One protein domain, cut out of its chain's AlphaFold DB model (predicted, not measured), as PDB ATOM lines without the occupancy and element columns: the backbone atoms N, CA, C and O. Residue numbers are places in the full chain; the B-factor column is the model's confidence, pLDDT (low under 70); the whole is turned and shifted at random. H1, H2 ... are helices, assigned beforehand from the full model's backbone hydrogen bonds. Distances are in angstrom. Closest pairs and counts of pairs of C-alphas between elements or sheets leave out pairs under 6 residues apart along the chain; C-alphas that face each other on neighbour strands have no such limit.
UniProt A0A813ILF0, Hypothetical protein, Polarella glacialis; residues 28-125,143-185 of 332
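What this domain is: This is residues 28 to 125 and 143 to 185 of the 332 residues of the protein "Hypothetical protein" of Polarella glacialis (UniProt A0A813ILF0). Little regular structure: mostly loops, with the first part of the longest helix, H4, near the middle, H1 packed on it, and unnamed residues 143 to 185 on the side away from H1. Residues 89 to 94 stick out. The printed part has 141 residues, 36 in four named helices, H1 to H4 in order, with no named strand; class all helix. It is compact, radius of gyration of the C-alphas 16.4 A, spanning 43 by 42 by 25 A.

Where its parts are: H1, residues 36 to 40, begins at C-alpha (-3.080, 10.887, -1.252). H2 is residues 52 to 60, 12.2 A; H3, 68 to 75, 10.8 A; H4, 102 to 115, 20.5 A, ending at C-alpha (-4.813, 7.535, -14.204).

How they stand to each other: H1 touches H4's residues 104 to 108 alone; closest C-alphas, Leu 39 and Asn 104, 4.8 A. H2 is close to but not clearly touching H3; closest C-alphas, Tyr 54 and Trp 74, 7.1 A. H3 and H4, a helical hairpin, only just touch, with 3 pairs of C-alphas within 8 A; closest, Pro 68 and Met 106, 6.7 A. Every O i to N i+4 pair is within hydrogen-bond range in H1, H2 and H4, 2 of 4 in H3.

The domain as a whole: Links H1 to H2 and H3 to H4 are long. Residues 126 to 142 are cut out; C-alphas 125 and 143 are 8.2 A apart. pLDDT is under 70 at residues 89 to 96.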
ATOM      1  N   GLU A  28       3.346  29.199   5.416       78.31
ATOM      2  CA  GLU A  28       4.005  28.434   6.477       78.31
ATOM      3  C   GLU A  28       4.174  26.961   6.077       78.31
ATOM      4  O   GLU A  28       5.102  26.287   6.521       78.31
ATOM      5  N   TYR A  29       3.302  26.468   5.191       84.62
ATOM      6  CA  TYR A  29       3.235  25.065   4.785       84.62
ATOM      7  C   TYR A  29       3.150  24.926   3.266       84.62
ATOM      8  O   TYR A  29       2.484  25.720   2.595       84.62
ATOM      9  N   ASN A  30       3.792  23.888   2.726       86.44
ATOM     10  CA  ASN A  30       3.871  23.653   1.291       86.44
ATOM     11  C   ASN A  30       2.831  22.619   0.827       86.44
ATOM     12  O   ASN A  30       2.724  21.528   1.386       86.44
ATOM     13  N   ALA A  31       2.092  22.942  -0.237       89.12
ATOM     14  CA  ALA A  31       1.131  22.029  -0.853       89.12
ATOM     15  C   ALA A  31       1.794  20.773  -1.450       89.12
ATOM     16  O   ALA A  31       1.135  19.741  -1.554       89.12
ATOM     17  N   SER A  32       3.090  20.820  -1.789       92.38
ATOM     18  CA  SER A  32       3.837  19.644  -2.262       92.38
ATOM     19  C   SER A  32       3.970  18.530  -1.221       92.38
ATOM     20  O   SER A  32       4.259  17.396  -1.587       92.38
ATOM     21  N   ASP A  33       3.754  18.835   0.062       95.81
ATOM     22  CA  ASP A  33       3.846  17.860   1.157       95.81
ATOM     23  C   ASP A  33       2.531  17.075   1.350       95.81
ATOM     24  O   ASP A  33       2.418  16.185   2.202       95.81
ATOM     25  N   ILE A  34       1.491  17.407   0.579       96.94
ATOM     26  CA  ILE A  34       0.199  16.727   0.627       96.94
ATOM     27  C   ILE A  34       0.304  15.385  -0.102       96.94
ATOM     28  O   ILE A  34       0.641  15.313  -1.279       96.94
ATOM     29  N   THR A  35      -0.044  14.307   0.601       97.69
ATOM     30  CA  THR A  35      -0.108  12.954   0.041       97.69
ATOM     31  C   THR A  35      -1.555  12.555  -0.242       97.69
ATOM     32  O   THR A  35      -2.489  13.112   0.335       97.69
ATOM     33  N   VAL A  36      -1.757  11.512  -1.055       97.69
ATOM     34  CA  VAL A  36      -3.080  10.887  -1.252       97.69
ATOM     35  C   VAL A  36      -3.707  10.477   0.082       97.69
ATOM     36  O   VAL A  36      -4.901  10.677   0.292       97.69
ATOM     37  N   ARG A  37      -2.899   9.973   1.025       96.75
ATOM     38  CA  ARG A  37      -3.379   9.613   2.362       96.75
ATOM     39  C   ARG A  37      -3.876  10.839   3.128       96.75
ATOM     40  O   ARG A  37      -4.934  10.750   3.734       96.75
ATOM     41  N   HIS A  38      -3.175  11.976   3.048       96.94
ATOM     42  CA  HIS A  38      -3.627  13.231   3.665       96.94
ATOM     43  C   HIS A  38      -4.971  13.708   3.095       96.94
ATOM     44  O   HIS A  38      -5.808  14.197   3.851       96.94
ATOM     45  N   LEU A  39      -5.194  13.550   1.785       97.81
ATOM     46  CA  LEU A  39      -6.477  13.872   1.152       97.81
ATOM     47  C   LEU A  39      -7.589  12.939   1.657       97.81
ATOM     48  O   LEU A  39      -8.613  13.413   2.147       97.81
ATOM     49  N   LEU A  40      -7.360  11.621   1.602       97.12
ATOM     50  CA  LEU A  40      -8.320  10.600   2.039       97.12
ATOM     51  C   LEU A  40      -8.686  10.719   3.521       97.12
ATOM     52  O   LEU A  40      -9.802  10.370   3.893       97.12
ATOM     53  N   SER A  41      -7.754  11.177   4.357       95.56
ATOM     54  CA  SER A  41      -7.927  11.247   5.807       95.56
ATOM     55  C   SER A  41      -8.319  12.623   6.336       95.56
ATOM     56  O   SER A  41      -8.298  12.823   7.547       95.56
ATOM     57  N   MET A  42      -8.642  13.585   5.463       95.44
ATOM     58  CA  MET A  42      -8.989  14.954   5.872       95.44
ATOM     59  C   MET A  42      -7.876  15.647   6.693       95.44
ATOM     60  O   MET A  42      -8.140  16.396   7.635       95.44
ATOM     61  N   LEU A  43      -6.613  15.397   6.324       94.69
ATOM     62  CA  LEU A  43      -5.398  15.937   6.960       94.69
ATOM     63  C   LEU A  43      -4.518  16.740   5.986       94.69
ATOM     64  O   LEU A  43      -3.314  16.876   6.192       94.69
ATOM     65  N   SER A  44      -5.092  17.256   4.903       95.69
ATOM     66  CA  SER A  44      -4.355  17.989   3.865       95.69
ATOM     67  C   SER A  44      -4.001  19.430   4.242       95.69
ATOM     68  O   SER A  44      -3.074  19.993   3.672       95.69
ATOM     69  N   GLY A  45      -4.748  20.046   5.163       93.31
ATOM     70  CA  GLY A  45      -4.657  21.481   5.443       93.31
ATOM     71  C   GLY A  45      -5.381  22.366   4.422       93.31
ATOM     72  O   GLY A  45      -5.393  23.582   4.589       93.31
ATOM     73  N   ILE A  46      -5.992  21.794   3.382       94.44
ATOM     74  CA  ILE A  46      -6.714  22.552   2.352       94.44
ATOM     75  C   ILE A  46      -8.011  23.129   2.941       94.44
ATOM     76  O   ILE A  46      -8.656  22.512   3.793       94.44
ATOM     77  N   ARG A  47      -8.378  24.335   2.498       92.81
ATOM     78  CA  ARG A  47      -9.638  24.992   2.867       92.81
ATOM     79  C   ARG A  47     -10.795  24.358   2.109       92.81
ATOM     80  O   ARG A  47     -10.663  24.046   0.930       92.81
ATOM     81  N   ASP A  48     -11.928  24.182   2.774       93.56
ATOM     82  CA  ASP A  48     -13.139  23.764   2.073       93.56
ATOM     83  C   ASP A  48     -13.752  24.933   1.283       93.56
ATOM     84  O   ASP A  48     -13.581  26.099   1.649       93.56
ATOM     85  N   PHE A  49     -14.461  24.613   0.202       91.69
ATOM     86  CA  PHE A  49     -15.217  25.580  -0.593       91.69
ATOM     87  C   PHE A  49     -16.630  25.803  -0.039       91.69
ATOM     88  O   PHE A  49     -17.238  26.840  -0.327       91.69
ATOM     89  N   ASP A  50     -17.160  24.835   0.725       88.94
ATOM     90  CA  ASP A  50     -18.516  24.891   1.270       88.94
ATOM     91  C   ASP A  50     -18.612  25.976   2.347       88.94
ATOM     92  O   ASP A  50     -18.287  25.811   3.523       88.94
ATOM     93  N   THR A  51     -19.003  27.156   1.888       88.25
ATOM     94  CA  THR A  51     -19.120  28.374   2.675       88.25
ATOM     95  C   THR A  51     -20.490  28.984   2.430       88.25
ATOM     96  O   THR A  51     -21.092  28.800   1.370       88.25
ATOM     97  N   ALA A  52     -20.959  29.807   3.372       86.88
ATOM     98  CA  ALA A  52     -22.185  30.580   3.174       86.88
ATOM     99  C   ALA A  52     -22.139  31.418   1.878       86.88
ATOM    100  O   ALA A  52     -23.139  31.517   1.178       86.88
ATOM    101  N   GLY A  53     -20.963  31.953   1.519       88.75
ATOM    102  CA  GLY A  53     -20.773  32.719   0.286       88.75
ATOM    103  C   GLY A  53     -20.927  31.882  -0.986       88.75
ATOM    104  O   GLY A  53     -21.615  32.311  -1.911       88.75
ATOM    105  N   TYR A  54     -20.335  30.684  -1.029       89.88
ATOM    106  CA  TYR A  54     -20.497  29.768  -2.164       89.88
ATOM    107  C   TYR A  54     -21.954  29.314  -2.316       89.88
ATOM    108  O   TYR A  54     -22.511  29.323  -3.416       89.88
ATOM    109  N   ARG A  55     -22.605  29.003  -1.191       89.06
ATOM    110  CA  ARG A  55     -24.024  28.647  -1.140       89.06
ATOM    111  C   ARG A  55     -24.917  29.779  -1.662       89.06
ATOM    112  O   ARG A  55     -25.730  29.558  -2.558       89.06
ATOM    113  N   ASP A  56     -24.720  31.008  -1.183       89.44
ATOM    114  CA  ASP A  56     -25.459  32.189  -1.649       89.44
ATOM    115  C   ASP A  56     -25.240  32.468  -3.145       89.44
ATOM    116  O   ASP A  56     -26.174  32.878  -3.845       89.44
ATOM    117  N   PHE A  57     -24.026  32.228  -3.648       90.25
ATOM    118  CA  PHE A  57     -23.708  32.331  -5.070       90.25
ATOM    119  C   PHE A  57     -24.515  31.334  -5.907       90.25
ATOM    120  O   PHE A  57     -25.174  31.748  -6.866       90.25
ATOM    121  N   GLN A  58     -24.550  30.055  -5.517       90.00
ATOM    122  CA  GLN A  58     -25.376  29.061  -6.205       90.00
ATOM    123  C   GLN A  58     -26.866  29.428  -6.163       90.00
ATOM    124  O   GLN A  58     -27.578  29.264  -7.151       90.00
ATOM    125  N   TYR A  59     -27.348  30.007  -5.060       91.69
ATOM    126  CA  TYR A  59     -28.750  30.428  -4.937       91.69
ATOM    127  C   TYR A  59     -29.092  31.646  -5.795       91.69
ATOM    128  O   TYR A  59     -30.256  31.865  -6.135       91.69
ATOM    129  N   ALA A  60     -28.103  32.477  -6.116       92.50
ATOM    130  CA  ALA A  60     -28.282  33.623  -6.994       92.50
ATOM    131  C   ALA A  60     -28.257  33.238  -8.478       92.50
ATOM    132  O   ALA A  60     -28.873  33.930  -9.289       92.50
ATOM    133  N   ILE A  61     -27.570  32.147  -8.829       94.06
ATOM    134  CA  ILE A  61     -27.452  31.652 -10.204       94.06
ATOM    135  C   ILE A  61     -27.763  30.143 -10.232       94.06
ATOM    136  O   ILE A  61     -26.887  29.334 -10.530       94.06
ATOM    137  N   PRO A  62     -29.016  29.740  -9.940       92.62
ATOM    138  CA  PRO A  62     -29.376  28.338  -9.686       92.62
ATOM    139  C   PRO A  62     -29.112  27.403 -10.871       92.62
ATOM    140  O   PRO A  62     -28.908  26.209 -10.685       92.62
ATOM    141  N   SER A  63     -29.089  27.932 -12.095       92.94
ATOM    142  CA  SER A  63     -28.835  27.155 -13.308       92.94
ATOM    143  C   SER A  63     -27.352  26.995 -13.658       92.94
ATOM    144  O   SER A  63     -27.056  26.381 -14.679       92.94
ATOM    145  N   LEU A  64     -26.431  27.615 -12.911       93.50
ATOM    146  CA  LEU A  64     -25.008  27.557 -13.225       93.50
ATOM    147  C   LEU A  64     -24.394  26.264 -12.697       93.50
ATOM    148  O   LEU A  64     -24.302  26.059 -11.490       93.50
ATOM    149  N   ASP A  65     -23.894  25.444 -13.613       93.12
ATOM    150  CA  ASP A  65     -23.028  24.322 -13.278       93.12
ATOM    151  C   ASP A  65     -21.610  24.828 -13.008       93.12
ATOM    152  O   ASP A  65     -20.935  25.339 -13.905       93.12
ATOM    153  N   VAL A  66     -21.163  24.705 -11.760       90.94
ATOM    154  CA  VAL A  66     -19.805  25.080 -11.356       90.94
ATOM    155  C   VAL A  66     -18.885  23.883 -11.572       90.94
ATOM    156  O   VAL A  66     -19.064  22.837 -10.953       90.94
ATOM    157  N   SER A  67     -17.899  24.026 -12.456       91.75
ATOM    158  CA  SER A  67     -16.893  22.983 -12.682       91.75
ATOM    159  C   SER A  67     -15.959  22.826 -11.475       91.75
ATOM    160  O   SER A  67     -15.737  23.798 -10.747       91.75
ATOM    161  N   PRO A  68     -15.317  21.658 -11.291       91.44
ATOM    162  CA  PRO A  68     -14.389  21.459 -10.184       91.44
ATOM    163  C   PRO A  68     -13.234  22.471 -10.134       91.44
ATOM    164  O   PRO A  68     -12.848  22.898  -9.051       91.44
ATOM    165  N   LEU A  69     -12.734  22.925 -11.291       89.56
ATOM    166  CA  LEU A  69     -11.715  23.981 -11.350       89.56
ATOM    167  C   LEU A  69     -12.233  25.315 -10.809       89.56
ATOM    168  O   LEU A  69     -11.540  25.970 -10.040       89.56
ATOM    169  N   GLN A  70     -13.462  25.695 -11.163       90.94
ATOM    170  CA  GLN A  70     -14.080  26.921 -10.650       90.94
ATOM    171  C   GLN A  70     -14.364  26.830  -9.149       90.94
ATOM    172  O   GLN A  70     -14.354  27.846  -8.466       90.94
ATOM    173  N   VAL A  71     -14.613  25.630  -8.613       90.25
ATOM    174  CA  VAL A  71     -14.752  25.431  -7.164       90.25
ATOM    175  C   VAL A  71     -13.437  25.727  -6.435       90.25
ATOM    176  O   VAL A  71     -13.467  26.287  -5.340       90.25
ATOM    177  N   PHE A  72     -12.278  25.435  -7.032       88.69
ATOM    178  CA  PHE A  72     -10.983  25.746  -6.414       88.69
ATOM    179  C   PHE A  72     -10.756  27.252  -6.228       88.69
ATOM    180  O   PHE A  72     -10.123  27.646  -5.247       88.69
ATOM    181  N   ASP A  73     -11.365  28.095  -7.065       88.12
ATOM    182  CA  ASP A  73     -11.354  29.551  -6.876       88.12
ATOM    183  C   ASP A  73     -12.082  29.989  -5.592       88.12
ATOM    184  O   ASP A  73     -11.848  31.090  -5.106       88.12
ATOM    185  N   TRP A  74     -12.925  29.144  -4.990       87.31
ATOM    186  CA  TRP A  74     -13.582  29.415  -3.702       87.31
ATOM    187  C   TRP A  74     -12.812  28.871  -2.496       87.31
ATOM    188  O   TRP A  74     -13.058  29.291  -1.369       87.31
ATOM    189  N   ALA A  75     -11.867  27.963  -2.734       87.00
ATOM    190  CA  ALA A  75     -11.047  27.320  -1.712       87.00
ATOM    191  C   ALA A  75      -9.598  27.844  -1.670       87.00
ATOM    192  O   ALA A  75      -8.771  27.327  -0.913       87.00
ATOM    193  N   HIS A  76      -9.263  28.854  -2.479       80.69
ATOM    194  CA  HIS A  76      -7.899  29.367  -2.583       80.69
ATOM    195  C   HIS A  76      -7.402  29.978  -1.262       80.69
ATOM    196  O   HIS A  76      -8.125  30.667  -0.540       80.69
ATOM    197  N   GLY A  77      -6.129  29.747  -0.943       84.06
ATOM    198  CA  GLY A  77      -5.473  30.322   0.230       84.06
ATOM    199  C   GLY A  77      -4.331  29.452   0.759       84.06
ATOM    200  O   GLY A  77      -4.123  28.342   0.267       84.06
ATOM    201  N   PRO A  78      -3.580  29.937   1.766       86.31
ATOM    202  CA  PRO A  78      -2.570  29.126   2.434       86.31
ATOM    203  C   PRO A  78      -3.226  27.950   3.167       86.31
ATOM    204  O   PRO A  78      -4.369  28.062   3.639       86.31
ATOM    205  N   LEU A  79      -2.474  26.851   3.294       90.50
ATOM    206  CA  LEU A  79      -2.890  25.700   4.089       90.50
ATOM    207  C   LEU A  79      -3.163  26.130   5.533       90.50
ATOM    208  O   LEU A  79      -2.431  26.924   6.118       90.50
ATOM    209  N   MET A  80      -4.232  25.588   6.103       89.19
ATOM    210  CA  MET A  80      -4.687  25.885   7.459       89.19
ATOM    211  C   MET A  80      -3.785  25.270   8.534       89.19
ATOM    212  O   MET A  80      -3.777  25.744   9.667       89.19
ATOM    213  N   PHE A  81      -3.073  24.197   8.195       90.56
ATOM    214  CA  PHE A  81      -2.155  23.471   9.066       90.56
ATOM    215  C   PHE A  81      -1.199  22.623   8.218       90.56
ATOM    216  O   PHE A  81      -1.442  22.391   7.031       90.56
ATOM    217  N   LYS A  82      -0.117  22.141   8.837       92.75
ATOM    218  CA  LYS A  82       0.849  21.245   8.192       92.75
ATOM    219  C   LYS A  82       0.164  19.947   7.725       92.75
ATOM    220  O   LYS A  82      -0.456  19.297   8.565       92.75
ATOM    221  N   PRO A  83       0.326  19.504   6.465       94.69
ATOM    222  CA  PRO A  83      -0.202  18.217   6.007       94.69
ATOM    223  C   PRO A  83       0.213  17.051   6.920       94.69
ATOM    224  O   PRO A  83       1.387  16.920   7.272       94.69
ATOM    225  N   GLY A  84      -0.757  16.238   7.347       91.38
ATOM    226  CA  GLY A  84      -0.561  15.137   8.307       91.38
ATOM    227  C   GLY A  84      -0.227  15.574   9.742       91.38
ATOM    228  O   GLY A  84      -0.022  14.731  10.614       91.38
ATOM    229  N   GLY A  85      -0.137  16.879   9.996       88.62
ATOM    230  CA  GLY A  85       0.182  17.459  11.292       88.62
ATOM    231  C   GLY A  85      -1.031  17.590  12.219       88.62
ATOM    232  O   GLY A  85      -2.172  17.363  11.814       88.62
ATOM    233  N   PRO A  86      -0.794  17.976  13.485       85.12
ATOM    234  CA  PRO A  86      -1.870  18.235  14.430       85.12
ATOM    235  C   PRO A  86      -2.710  19.430  13.974       85.12
ATOM    236  O   PRO A  86      -2.182  20.456  13.545       85.12
ATOM    237  N   ILE A  87      -4.026  19.315  14.125       83.50
ATOM    238  CA  ILE A  87      -4.955  20.396  13.802       83.50
ATOM    239  C   ILE A  87      -5.148  21.245  15.052       83.50
ATOM    240  O   ILE A  87      -5.694  20.788  16.061       83.50
ATOM    241  N   ALA A  88      -4.682  22.492  14.983       72.19
ATOM    242  CA  ALA A  88      -4.871  23.455  16.053       72.19
ATOM    243  C   ALA A  88      -6.367  23.719  16.248       72.19
ATOM    244  O   ALA A  88      -7.081  24.118  15.328       72.19
ATOM    245  N   ASN A  89      -6.850  23.502  17.466       64.12
ATOM    246  CA  ASN A  89      -8.219  23.822  17.806       64.12
ATOM    247  C   ASN A  89      -8.305  25.289  18.238       64.12
ATOM    248  O   ASN A  89      -7.829  25.649  19.315       64.12
ATOM    249  N   SER A  90      -8.952  26.133  17.436       50.91
ATOM    250  CA  SER A  90      -9.155  27.553  17.758       50.91
ATOM    251  C   SER A  90     -10.045  27.789  18.988       50.91
ATOM    252  O   SER A  90     -10.128  28.911  19.477       50.91
ATOM    253  N   THR A  91     -10.698  26.745  19.516       53.75
ATOM    254  CA  THR A  91     -11.648  26.837  20.640       53.75
ATOM    255  C   THR A  91     -11.098  26.331  21.978       53.75
ATOM    256  O   THR A  91     -11.861  26.196  22.933       53.75
ATOM    257  N   GLY A  92      -9.802  25.999  22.069       46.91
ATOM    258  CA  GLY A  92      -9.195  25.458  23.300       46.91
ATOM    259  C   GLY A  92      -9.674  24.048  23.683       46.91
ATOM    260  O   GLY A  92      -9.335  23.537  24.748       46.91
ATOM    261  N   ARG A  93     -10.465  23.401  22.821       54.12
ATOM    262  CA  ARG A  93     -10.813  21.978  22.921       54.12
ATOM    263  C   ARG A  93      -9.624  21.117  22.454       54.12
ATOM    264  O   ARG A  93      -8.745  21.635  21.766       54.12
ATOM    265  N   PRO A  94      -9.579  19.812  22.784       55.00
ATOM    266  CA  PRO A  94      -8.541  18.916  22.276       55.00
ATOM    267  C   PRO A  94      -8.420  19.012  20.744       55.00
ATOM    268  O   PRO A  94      -9.433  19.293  20.084       55.00
ATOM    269  N   PRO A  95      -7.221  18.794  20.169       59.53
ATOM    270  CA  PRO A  95      -7.047  18.707  18.723       59.53
ATOM    271  C   PRO A  95      -8.100  17.772  18.130       59.53
ATOM    272  O   PRO A  95      -8.303  16.662  18.627       59.53
ATOM    273  N   VAL A  96      -8.800  18.233  17.098       69.44
ATOM    274  CA  VAL A  96      -9.664  17.347  16.318       69.44
ATOM    275  C   VAL A  96      -8.767  16.498  15.422       69.44
ATOM    276  O   VAL A  96      -7.813  17.004  14.840       69.44
ATOM    277  N   GLY A  97      -9.040  15.196  15.337       81.44
ATOM    278  CA  GLY A  97      -8.216  14.264  14.557       81.44
ATOM    279  C   GLY A  97      -8.327  14.426  13.037       81.44
ATOM    280  O   GLY A  97      -7.690  13.669  12.318       81.44
ATOM    281  N   PHE A  98      -9.152  15.361  12.551       89.00
ATOM    282  CA  PHE A  98      -9.375  15.640  11.132       89.00
ATOM    283  C   PHE A  98      -9.992  17.036  10.920       89.00
ATOM    284  O   PHE A  98     -10.629  17.576  11.830       89.00
ATOM    285  N   ASN A  99      -9.826  17.612   9.723       91.06
ATOM    286  CA  ASN A  99     -10.507  18.827   9.269       91.06
ATOM    287  C   ASN A  99     -11.182  18.533   7.931       91.06
ATOM    288  O   ASN A  99     -10.511  18.439   6.902       91.06
ATOM    289  N   TYR A 100     -12.498  18.335   7.969       92.69
ATOM    290  CA  TYR A 100     -13.273  17.947   6.794       92.69
ATOM    291  C   TYR A 100     -13.095  18.964   5.659       92.69
ATOM    292  O   TYR A 100     -13.158  20.170   5.895       92.69
ATOM    293  N   CYS A 101     -12.836  18.469   4.449       95.06
ATOM    294  CA  CYS A 101     -12.595  19.297   3.278       95.06
ATOM    295  C   CYS A 101     -13.027  18.565   2.002       95.06
ATOM    296  O   CYS A 101     -12.371  17.617   1.561       95.06
ATOM    297  N   SER A 102     -14.103  19.030   1.375       95.75
ATOM    298  CA  SER A 102     -14.639  18.456   0.135       95.75
ATOM    299  C   SER A 102     -13.654  18.570  -1.036       95.75
ATOM    300  O   SER A 102     -13.558  17.663  -1.867       95.75
ATOM    301  N   VAL A 103     -12.825  19.621  -1.062       96.44
ATOM    302  CA  VAL A 103     -11.765  19.812  -2.072       96.44
ATOM    303  C   VAL A 103     -10.796  18.630  -2.119       96.44
ATOM    304  O   VAL A 103     -10.319  18.281  -3.200       96.44
ATOM    305  N   ASN A 104     -10.554  17.947  -0.994       97.88
ATOM    306  CA  ASN A 104      -9.703  16.756  -0.984       97.88
ATOM    307  C   ASN A 104     -10.214  15.682  -1.945       97.88
ATOM    308  O   ASN A 104      -9.435  15.104  -2.702       97.88
ATOM    309  N   PHE A 105     -11.525  15.442  -1.953       97.81
ATOM    310  CA  PHE A 105     -12.145  14.434  -2.808       97.81
ATOM    311  C   PHE A 105     -12.247  14.880  -4.263       97.81
ATOM    312  O   PHE A 105     -12.182  14.041  -5.159       97.81
ATOM    313  N   MET A 106     -12.311  16.185  -4.526       96.88
ATOM    314  CA  MET A 106     -12.215  16.732  -5.885       96.88
ATOM    315  C   MET A 106     -10.808  16.547  -6.466       96.88
ATOM    316  O   MET A 106     -10.661  16.125  -7.611       96.88
ATOM    317  N   LEU A 107      -9.765  16.782  -5.664       97.06
ATOM    318  CA  LEU A 107      -8.377  16.514  -6.056       97.06
ATOM    319  C   LEU A 107      -8.124  15.018  -6.273       97.06
ATOM    320  O   LEU A 107      -7.511  14.645  -7.270       97.06
ATOM    321  N   LEU A 108      -8.649  14.152  -5.398       97.94
ATOM    322  CA  LEU A 108      -8.622  12.698  -5.613       97.94
ATOM    323  C   LEU A 108      -9.331  12.308  -6.917       97.94
ATOM    324  O   LEU A 108      -8.841  11.448  -7.644       97.94
ATOM    325  N   GLY A 109     -10.427  12.985  -7.264       96.69
ATOM    326  CA  GLY A 109     -11.098  12.828  -8.551       96.69
ATOM    327  C   GLY A 109     -10.200  13.132  -9.745       96.69
ATOM    328  O   GLY A 109     -10.167  12.358 -10.697       96.69
ATOM    329  N   TYR A 110      -9.420  14.215  -9.682       96.31
ATOM    330  CA  TYR A 110      -8.443  14.545 -10.723       96.31
ATOM    331  C   TYR A 110      -7.313  13.522 -10.827       96.31
ATOM    332  O   TYR A 110      -6.895  13.194 -11.935       96.31
ATOM    333  N   ILE A 111      -6.850  12.985  -9.696       96.56
ATOM    334  CA  ILE A 111      -5.862  11.899  -9.686       96.56
ATOM    335  C   ILE A 111      -6.432  10.668 -10.403       96.56
ATOM    336  O   ILE A 111      -5.776  10.112 -11.281       96.56
ATOM    337  N   LEU A 112      -7.669  10.273 -10.087       96.31
ATOM    338  CA  LEU A 112      -8.327   9.139 -10.740       96.31
ATOM    339  C   LEU A 112      -8.550   9.383 -12.239       96.31
ATOM    340  O   LEU A 112      -8.258   8.503 -13.041       96.31
ATOM    341  N   ALA A 113      -8.999  10.582 -12.620       95.69
ATOM    342  CA  ALA A 113      -9.180  10.970 -14.017       95.69
ATOM    343  C   ALA A 113      -7.863  10.902 -14.811       95.69
ATOM    344  O   ALA A 113      -7.831  10.378 -15.925       95.69
ATOM    345  N   TYR A 114      -6.758  11.372 -14.224       95.75
ATOM    346  CA  TYR A 114      -5.433  11.275 -14.835       95.75
ATOM    347  C   TYR A 114      -5.038   9.814 -15.088       95.75
ATOM    348  O   TYR A 114      -4.681   9.450 -16.209       95.75
ATOM    349  N   PHE A 115      -5.161   8.952 -14.073       96.00
ATOM    350  CA  PHE A 115      -4.813   7.535 -14.204       96.00
ATOM    351  C   PHE A 115      -5.786   6.737 -15.081       96.00
ATOM    352  O   PHE A 115      -5.397   5.702 -15.619       96.00
ATOM    353  N   SER A 116      -7.015   7.217 -15.289       95.88
ATOM    354  CA  SER A 116      -7.953   6.624 -16.247       95.88
ATOM    355  C   SER A 116      -7.701   7.065 -17.695       95.88
ATOM    356  O   SER A 116      -8.439   6.651 -18.587       95.88
ATOM    357  N   GLY A 117      -6.730   7.952 -17.942       95.62
ATOM    358  CA  GLY A 117      -6.468   8.534 -19.261       95.62
ATOM    359  C   GLY A 117      -7.500   9.574 -19.714       95.62
ATOM    360  O   GLY A 117      -7.514   9.946 -20.891       95.62
ATOM    361  N   ALA A 118      -8.362  10.053 -18.809       95.69
ATOM    362  CA  ALA A 118      -9.333  11.090 -19.129       95.69
ATOM    363  C   ALA A 118      -8.610  12.406 -19.456       95.69
ATOM    364  O   ALA A 118      -7.709  12.832 -18.734       95.69
ATOM    365  N   GLN A 119      -9.007  13.058 -20.550       92.38
ATOM    366  CA  GLN A 119      -8.424  14.340 -20.966       92.38
ATOM    367  C   GLN A 119      -9.084  15.521 -20.241       92.38
ATOM    368  O   GLN A 119      -8.487  16.584 -20.083       92.38
ATOM    369  N   ASN A 120     -10.317  15.322 -19.776       91.50
ATOM    370  CA  ASN A 120     -11.104  16.278 -19.019       91.50
ATOM    371  C   ASN A 120     -11.814  15.569 -17.848       91.50
ATOM    372  O   ASN A 120     -12.147  14.388 -17.928       91.50
ATOM    373  N   TRP A 121     -12.118  16.297 -16.769       93.00
ATOM    374  CA  TRP A 121     -12.949  15.796 -15.663       93.00
ATOM    375  C   TRP A 121     -14.338  15.324 -16.139       93.00
ATOM    376  O   TRP A 121     -14.919  14.399 -15.564       93.00
ATOM    377  N   LEU A 122     -14.849  15.916 -17.226       92.44
ATOM    378  CA  LEU A 122     -16.080  15.489 -17.890       92.44
ATOM    379  C   LEU A 122     -15.966  14.118 -18.560       92.44
ATOM    380  O   LEU A 122     -16.990  13.454 -18.707       92.44
ATOM    381  N   ASP A 123     -14.766  13.661 -18.901       93.44
ATOM    382  CA  ASP A 123     -14.549  12.367 -19.557       93.44
ATOM    383  C   ASP A 123     -14.374  11.234 -18.543       93.44
ATOM    384  O   ASP A 123     -14.550  10.064 -18.876       93.44
ATOM    385  N   TYR A 124     -14.066  11.563 -17.285       95.50
ATOM    386  CA  TYR A 124     -13.874  10.553 -16.252       95.50
ATOM    387  C   TYR A 124     -15.197   9.866 -15.895       95.50
ATOM    388  O   TYR A 124     -16.126  10.489 -15.364       95.50
ATOM    389  N   ASP A 125     -15.298   8.572 -16.193       95.81
ATOM    390  CA  ASP A 125     -16.413   7.729 -15.775       95.81
ATOM    391  C   ASP A 125     -16.184   7.212 -14.350       95.81
ATOM    392  O   ASP A 125     -15.534   6.190 -14.141       95.81
ATOM    393  N   PHE A 143     -23.586   9.025 -11.345       95.00
ATOM    394  CA  PHE A 143     -22.600  10.048 -10.991       95.00
ATOM    395  C   PHE A 143     -22.815  11.258 -11.892       95.00
ATOM    396  O   PHE A 143     -22.250  11.344 -12.985       95.00
ATOM    397  N   SER A 144     -23.681  12.172 -11.475       92.25
ATOM    398  CA  SER A 144     -24.052  13.299 -12.328       92.25
ATOM    399  C   SER A 144     -23.013  14.417 -12.259       92.25
ATOM    400  O   SER A 144     -22.447  14.697 -11.214       92.25
ATOM    401  N   LYS A 145     -22.710  15.049 -13.391       90.62
ATOM    402  CA  LYS A 145     -21.660  16.078 -13.496       90.62
ATOM    403  C   LYS A 145     -22.222  17.500 -13.543       90.62
ATOM    404  O   LYS A 145     -21.463  18.452 -13.399       90.62
ATOM    405  N   SER A 146     -23.521  17.638 -13.791       91.69
ATOM    406  CA  SER A 146     -24.176  18.915 -14.067       91.69
ATOM    407  C   SER A 146     -25.698  18.786 -14.003       91.69
ATOM    408  O   SER A 146     -26.258  17.689 -14.054       91.69
ATOM    409  N   GLY A 147     -26.381  19.925 -13.944       92.69
ATOM    410  CA  GLY A 147     -27.829  20.035 -13.928       92.69
ATOM    411  C   GLY A 147     -28.424  20.168 -12.529       92.69
ATOM    412  O   GLY A 147     -27.785  19.912 -11.510       92.69
ATOM    413  N   SER A 148     -29.692  20.576 -12.499       94.50
ATOM    414  CA  SER A 148     -30.439  20.771 -11.260       94.50
ATOM    415  C   SER A 148     -30.787  19.455 -10.562       94.50
ATOM    416  O   SER A 148     -30.930  18.423 -11.224       94.50
ATOM    417  N   CYS A 149     -31.021  19.490  -9.247       93.50
ATOM    418  CA  CYS A 149     -31.449  18.301  -8.493       93.50
ATOM    419  C   CYS A 149     -32.712  17.654  -9.082       93.50
ATOM    420  O   CYS A 149     -32.813  16.431  -9.157       93.50
ATOM    421  N   SER A 150     -33.646  18.473  -9.572       94.50
ATOM    422  CA  SER A 150     -34.904  18.051 -10.196       94.50
ATOM    423  C   SER A 150     -34.720  17.219 -11.469       94.50
ATOM    424  O   SER A 150     -35.630  16.492 -11.863       94.50
ATOM    425  N   LYS A 151     -33.545  17.279 -12.110       93.88
ATOM    426  CA  LYS A 151     -33.198  16.394 -13.233       93.88
ATOM    427  C   LYS A 151     -32.740  15.007 -12.775       93.88
ATOM    428  O   LYS A 151     -32.742  14.084 -13.581       93.88
ATOM    429  N   MET A 152     -32.344  14.868 -11.511       91.88
ATOM    430  CA  MET A 152     -31.748  13.653 -10.947       91.88
ATOM    431  C   MET A 152     -32.729  12.881 -10.066       91.88
ATOM    432  O   MET A 152     -32.639  11.663  -9.944       91.88
ATOM    433  N   THR A 153     -33.680  13.581  -9.450       92.12
ATOM    434  CA  THR A 153     -34.703  12.990  -8.589       92.12
ATOM    435  C   THR A 153     -36.010  13.772  -8.673       92.12
ATOM    436  O   THR A 153     -36.027  14.968  -8.950       92.12
ATOM    437  N   ARG A 154     -37.127  13.087  -8.400       93.38
ATOM    438  CA  ARG A 154     -38.453  13.711  -8.246       93.38
ATOM    439  C   ARG A 154     -38.685  14.266  -6.837       93.38
ATOM    440  O   ARG A 154     -39.695  14.918  -6.599       93.38
ATOM    441  N   VAL A 155     -37.797  13.958  -5.891       94.75
ATOM    442  CA  VAL A 155     -37.913  14.398  -4.499       94.75
ATOM    443  C   VAL A 155     -37.370  15.815  -4.382       94.75
ATOM    444  O   VAL A 155     -36.191  16.041  -4.645       94.75
ATOM    445  N   HIS A 156     -38.212  16.752  -3.957       96.62
ATOM    446  CA  HIS A 156     -37.779  18.121  -3.694       96.62
ATOM    447  C   HIS A 156     -36.923  18.186  -2.437       96.62
ATOM    448  O   HIS A 156     -37.317  17.586  -1.440       96.62
ATOM    449  N   GLY A 157     -35.801  18.903  -2.482       95.94
ATOM    450  CA  GLY A 157     -34.911  19.142  -1.343       95.94
ATOM    451  C   GLY A 157     -35.184  20.488  -0.682       95.94
ATOM    452  O   GLY A 157     -35.508  21.464  -1.364       95.94
ATOM    453  N   TYR A 158     -35.027  20.553   0.639       96.00
ATOM    454  CA  TYR A 158     -35.288  21.762   1.415       96.00
ATOM    455  C   TYR A 158     -34.098  22.122   2.293       96.00
ATOM    456  O   TYR A 158     -33.766  21.404   3.238       96.00
ATOM    457  N   ASP A 159     -33.476  23.259   1.991       93.94
ATOM    458  CA  ASP A 159     -32.448  23.849   2.837       93.94
ATOM    459  C   ASP A 159     -33.095  24.635   3.989       93.94
ATOM    460  O   ASP A 159     -33.841  25.604   3.791       93.94
ATOM    461  N   MET A 160     -32.786  24.195   5.206       92.38
ATOM    462  CA  MET A 160     -33.212  24.781   6.475       92.38
ATOM    463  C   MET A 160     -32.048  25.426   7.240       92.38
ATOM    464  O   MET A 160     -32.241  25.958   8.341       92.38
ATOM    465  N   ALA A 161     -30.841  25.387   6.680       86.56
ATOM    466  CA  ALA A 161     -29.619  25.913   7.263       86.56
ATOM    467  C   ALA A 161     -29.348  27.366   6.842       86.56
ATOM    468  O   ALA A 161     -28.887  28.154   7.676       86.56
ATOM    469  N   SER A 162     -29.668  27.759   5.602       85.50
ATOM    470  CA  SER A 162     -29.372  29.115   5.116       85.50
ATOM    471  C   SER A 162     -30.311  30.208   5.637       85.50
ATOM    472  O   SER A 162     -31.345  29.981   6.273       85.50
ATOM    473  N   VAL A 163     -29.960  31.452   5.301       81.94
ATOM    474  CA  VAL A 163     -30.776  32.648   5.557       81.94
ATOM    475  C   VAL A 163     -32.096  32.669   4.776       81.94
ATOM    476  O   VAL A 163     -32.966  33.473   5.099       81.94
ATOM    477  N   ARG A 164     -32.265  31.808   3.760       81.81
ATOM    478  CA  ARG A 164     -33.471  31.745   2.912       81.81
ATOM    479  C   ARG A 164     -34.475  30.667   3.344       81.81
ATOM    480  O   ARG A 164     -35.440  30.431   2.627       81.81
ATOM    481  N   LYS A 165     -34.254  30.019   4.491       84.25
ATOM    482  CA  LYS A 165     -35.035  28.868   4.963       84.25
ATOM    483  C   LYS A 165     -36.540  29.143   5.197       84.25
ATOM    484  O   LYS A 165     -36.873  30.190   5.758       84.25
ATOM    485  N   PRO A 166     -37.437  28.174   4.902       91.44
ATOM    486  CA  PRO A 166     -37.178  26.991   4.077       91.44
ATOM    487  C   PRO A 166     -36.938  27.404   2.620       91.44
ATOM    488  O   PRO A 166     -37.731  28.157   2.056       91.44
ATOM    489  N   TYR A 167     -35.873  26.893   2.001       94.62
ATOM    490  CA  TYR A 167     -35.581  27.154   0.594       94.62
ATOM    491  C   TYR A 167     -35.650  25.857  -0.214       94.62
ATOM    492  O   TYR A 167     -34.913  24.913   0.064       94.62
ATOM    493  N   ASP A 168     -36.545  25.806  -1.204       96.19
ATOM    494  CA  ASP A 168     -36.627  24.684  -2.142       96.19
ATOM    495  C   ASP A 168     -35.454  24.758  -3.128       96.19
ATOM    496  O   ASP A 168     -35.357  25.666  -3.959       96.19
ATOM    497  N   VAL A 169     -34.549  23.792  -3.018       95.31
ATOM    498  CA  VAL A 169     -33.308  23.732  -3.799       95.31
ATOM    499  C   VAL A 169     -33.432  22.910  -5.077       95.31
ATOM    500  O   VAL A 169     -32.450  22.752  -5.799       95.31
ATOM    501  N   SER A 170     -34.617  22.381  -5.389       95.56
ATOM    502  CA  SER A 170     -34.788  21.387  -6.457       95.56
ATOM    503  C   SER A 170     -34.296  21.883  -7.817       95.56
ATOM    504  O   SER A 170     -33.846  21.098  -8.647       95.56
ATOM    505  N   ASN A 171     -34.344  23.195  -8.050       95.44
ATOM    506  CA  ASN A 171     -33.925  23.820  -9.302       95.44
ATOM    507  C   ASN A 171     -32.487  24.369  -9.290       95.44
ATOM    508  O   ASN A 171     -32.095  25.013 -10.260       95.44
ATOM    509  N   ILE A 172     -31.704  24.118  -8.236       93.88
ATOM    510  CA  ILE A 172     -30.283  24.487  -8.167       93.88
ATOM    511  C   ILE A 172     -29.417  23.363  -8.729       93.88
ATOM    512  O   ILE A 172     -29.700  22.186  -8.497       93.88
ATOM    513  N   SER A 173     -28.341  23.727  -9.429       92.50
ATOM    514  CA  SER A 173     -27.222  22.832  -9.726       92.50
ATOM    515  C   SER A 173     -26.527  22.378  -8.439       92.50
ATOM    516  O   SER A 173     -25.649  23.050  -7.907       92.50
ATOM    517  N   CYS A 174     -26.953  21.236  -7.904       82.69
ATOM    518  CA  CYS A 174     -26.538  20.768  -6.581       82.69
ATOM    519  C   CYS A 174     -25.401  19.743  -6.591       82.69
ATOM    520  O   CYS A 174     -24.984  19.293  -5.530       82.69
ATOM    521  N   LEU A 175     -24.879  19.372  -7.765       81.69
ATOM    522  CA  LEU A 175     -23.862  18.318  -7.904       81.69
ATOM    523  C   LEU A 175     -22.494  18.852  -8.361       81.69
ATOM    524  O   LEU A 175     -21.648  18.094  -8.835       81.69
ATOM    525  N   GLY A 176     -22.248  20.152  -8.156       79.38
ATOM    526  CA  GLY A 176     -20.967  20.814  -8.451       79.38
ATOM    527  C   GLY A 176     -19.776  20.308  -7.622       79.38
ATOM    528  O   GLY A 176     -18.629  20.551  -7.985       79.38
ATOM    529  N   GLY A 177     -20.023  19.547  -6.548       87.94
ATOM    530  CA  GLY A 177     -18.969  18.897  -5.760       87.94
ATOM    531  C   GLY A 177     -18.247  17.756  -6.491       87.94
ATOM    532  O   GLY A 177     -17.225  17.283  -6.000       87.94
ATOM    533  N   TRP A 178     -18.748  17.306  -7.653       94.19
ATOM    534  CA  TRP A 178     -18.176  16.195  -8.429       94.19
ATOM    535  C   TRP A 178     -17.834  14.996  -7.523       94.19
ATOM    536  O   TRP A 178     -18.685  14.558  -6.755       94.19
ATOM    537  N   THR A 179     -16.608  14.476  -7.540       96.12
ATOM    538  CA  THR A 179     -16.186  13.313  -6.737       96.12
ATOM    539  C   THR A 179     -16.278  13.509  -5.218       96.12
ATOM    540  O   THR A 179     -16.112  12.540  -4.483       96.12
ATOM    541  N   ALA A 180     -16.563  14.719  -4.725       95.69
ATOM    542  CA  ALA A 180     -16.846  14.968  -3.313       95.69
ATOM    543  C   ALA A 180     -18.316  14.759  -2.912       95.69
ATOM    544  O   ALA A 180     -18.603  14.679  -1.721       95.69
ATOM    545  N   GLY A 181     -19.257  14.677  -3.862       93.75
ATOM    546  CA  GLY A 181     -20.681  14.633  -3.506       93.75
ATOM    547  C   GLY A 181     -21.675  14.596  -4.665       93.75
ATOM    548  O   GLY A 181     -22.757  15.161  -4.542       93.75
ATOM    549  N   ASN A 182     -21.332  13.978  -5.798       94.62
ATOM    550  CA  ASN A 182     -22.189  13.957  -6.989       94.62
ATOM    551  C   ASN A 182     -22.908  12.628  -7.263       94.62
ATOM    552  O   ASN A 182     -23.507  12.446  -8.331       94.62
ATOM    553  N   VAL A 183     -22.812  11.687  -6.328       95.00
ATOM    554  CA  VAL A 183     -23.490  10.404  -6.446       95.00
ATOM    555  C   VAL A 183     -24.970  10.569  -6.116       95.00
ATOM    556  O   VAL A 183     -25.346  11.137  -5.093       95.00
ATOM    557  N   VAL A 184     -25.819  10.050  -6.993       94.75
ATOM    558  CA  VAL A 184     -27.265   9.973  -6.804       94.75
ATOM    559  C   VAL A 184     -27.635   8.506  -6.875       94.75
ATOM    560  O   VAL A 184     -27.308   7.832  -7.848       94.75
ATOM    561  N   MET A 185     -28.278   7.990  -5.832       95.69
ATOM    562  CA  MET A 185     -28.709   6.596  -5.796       95.69
ATOM    563  C   MET A 185     -29.857   6.382  -4.804       95.69
ATOM    564  O   MET A 185     -29.968   7.127  -3.826       95.69
TER     565      MET A 185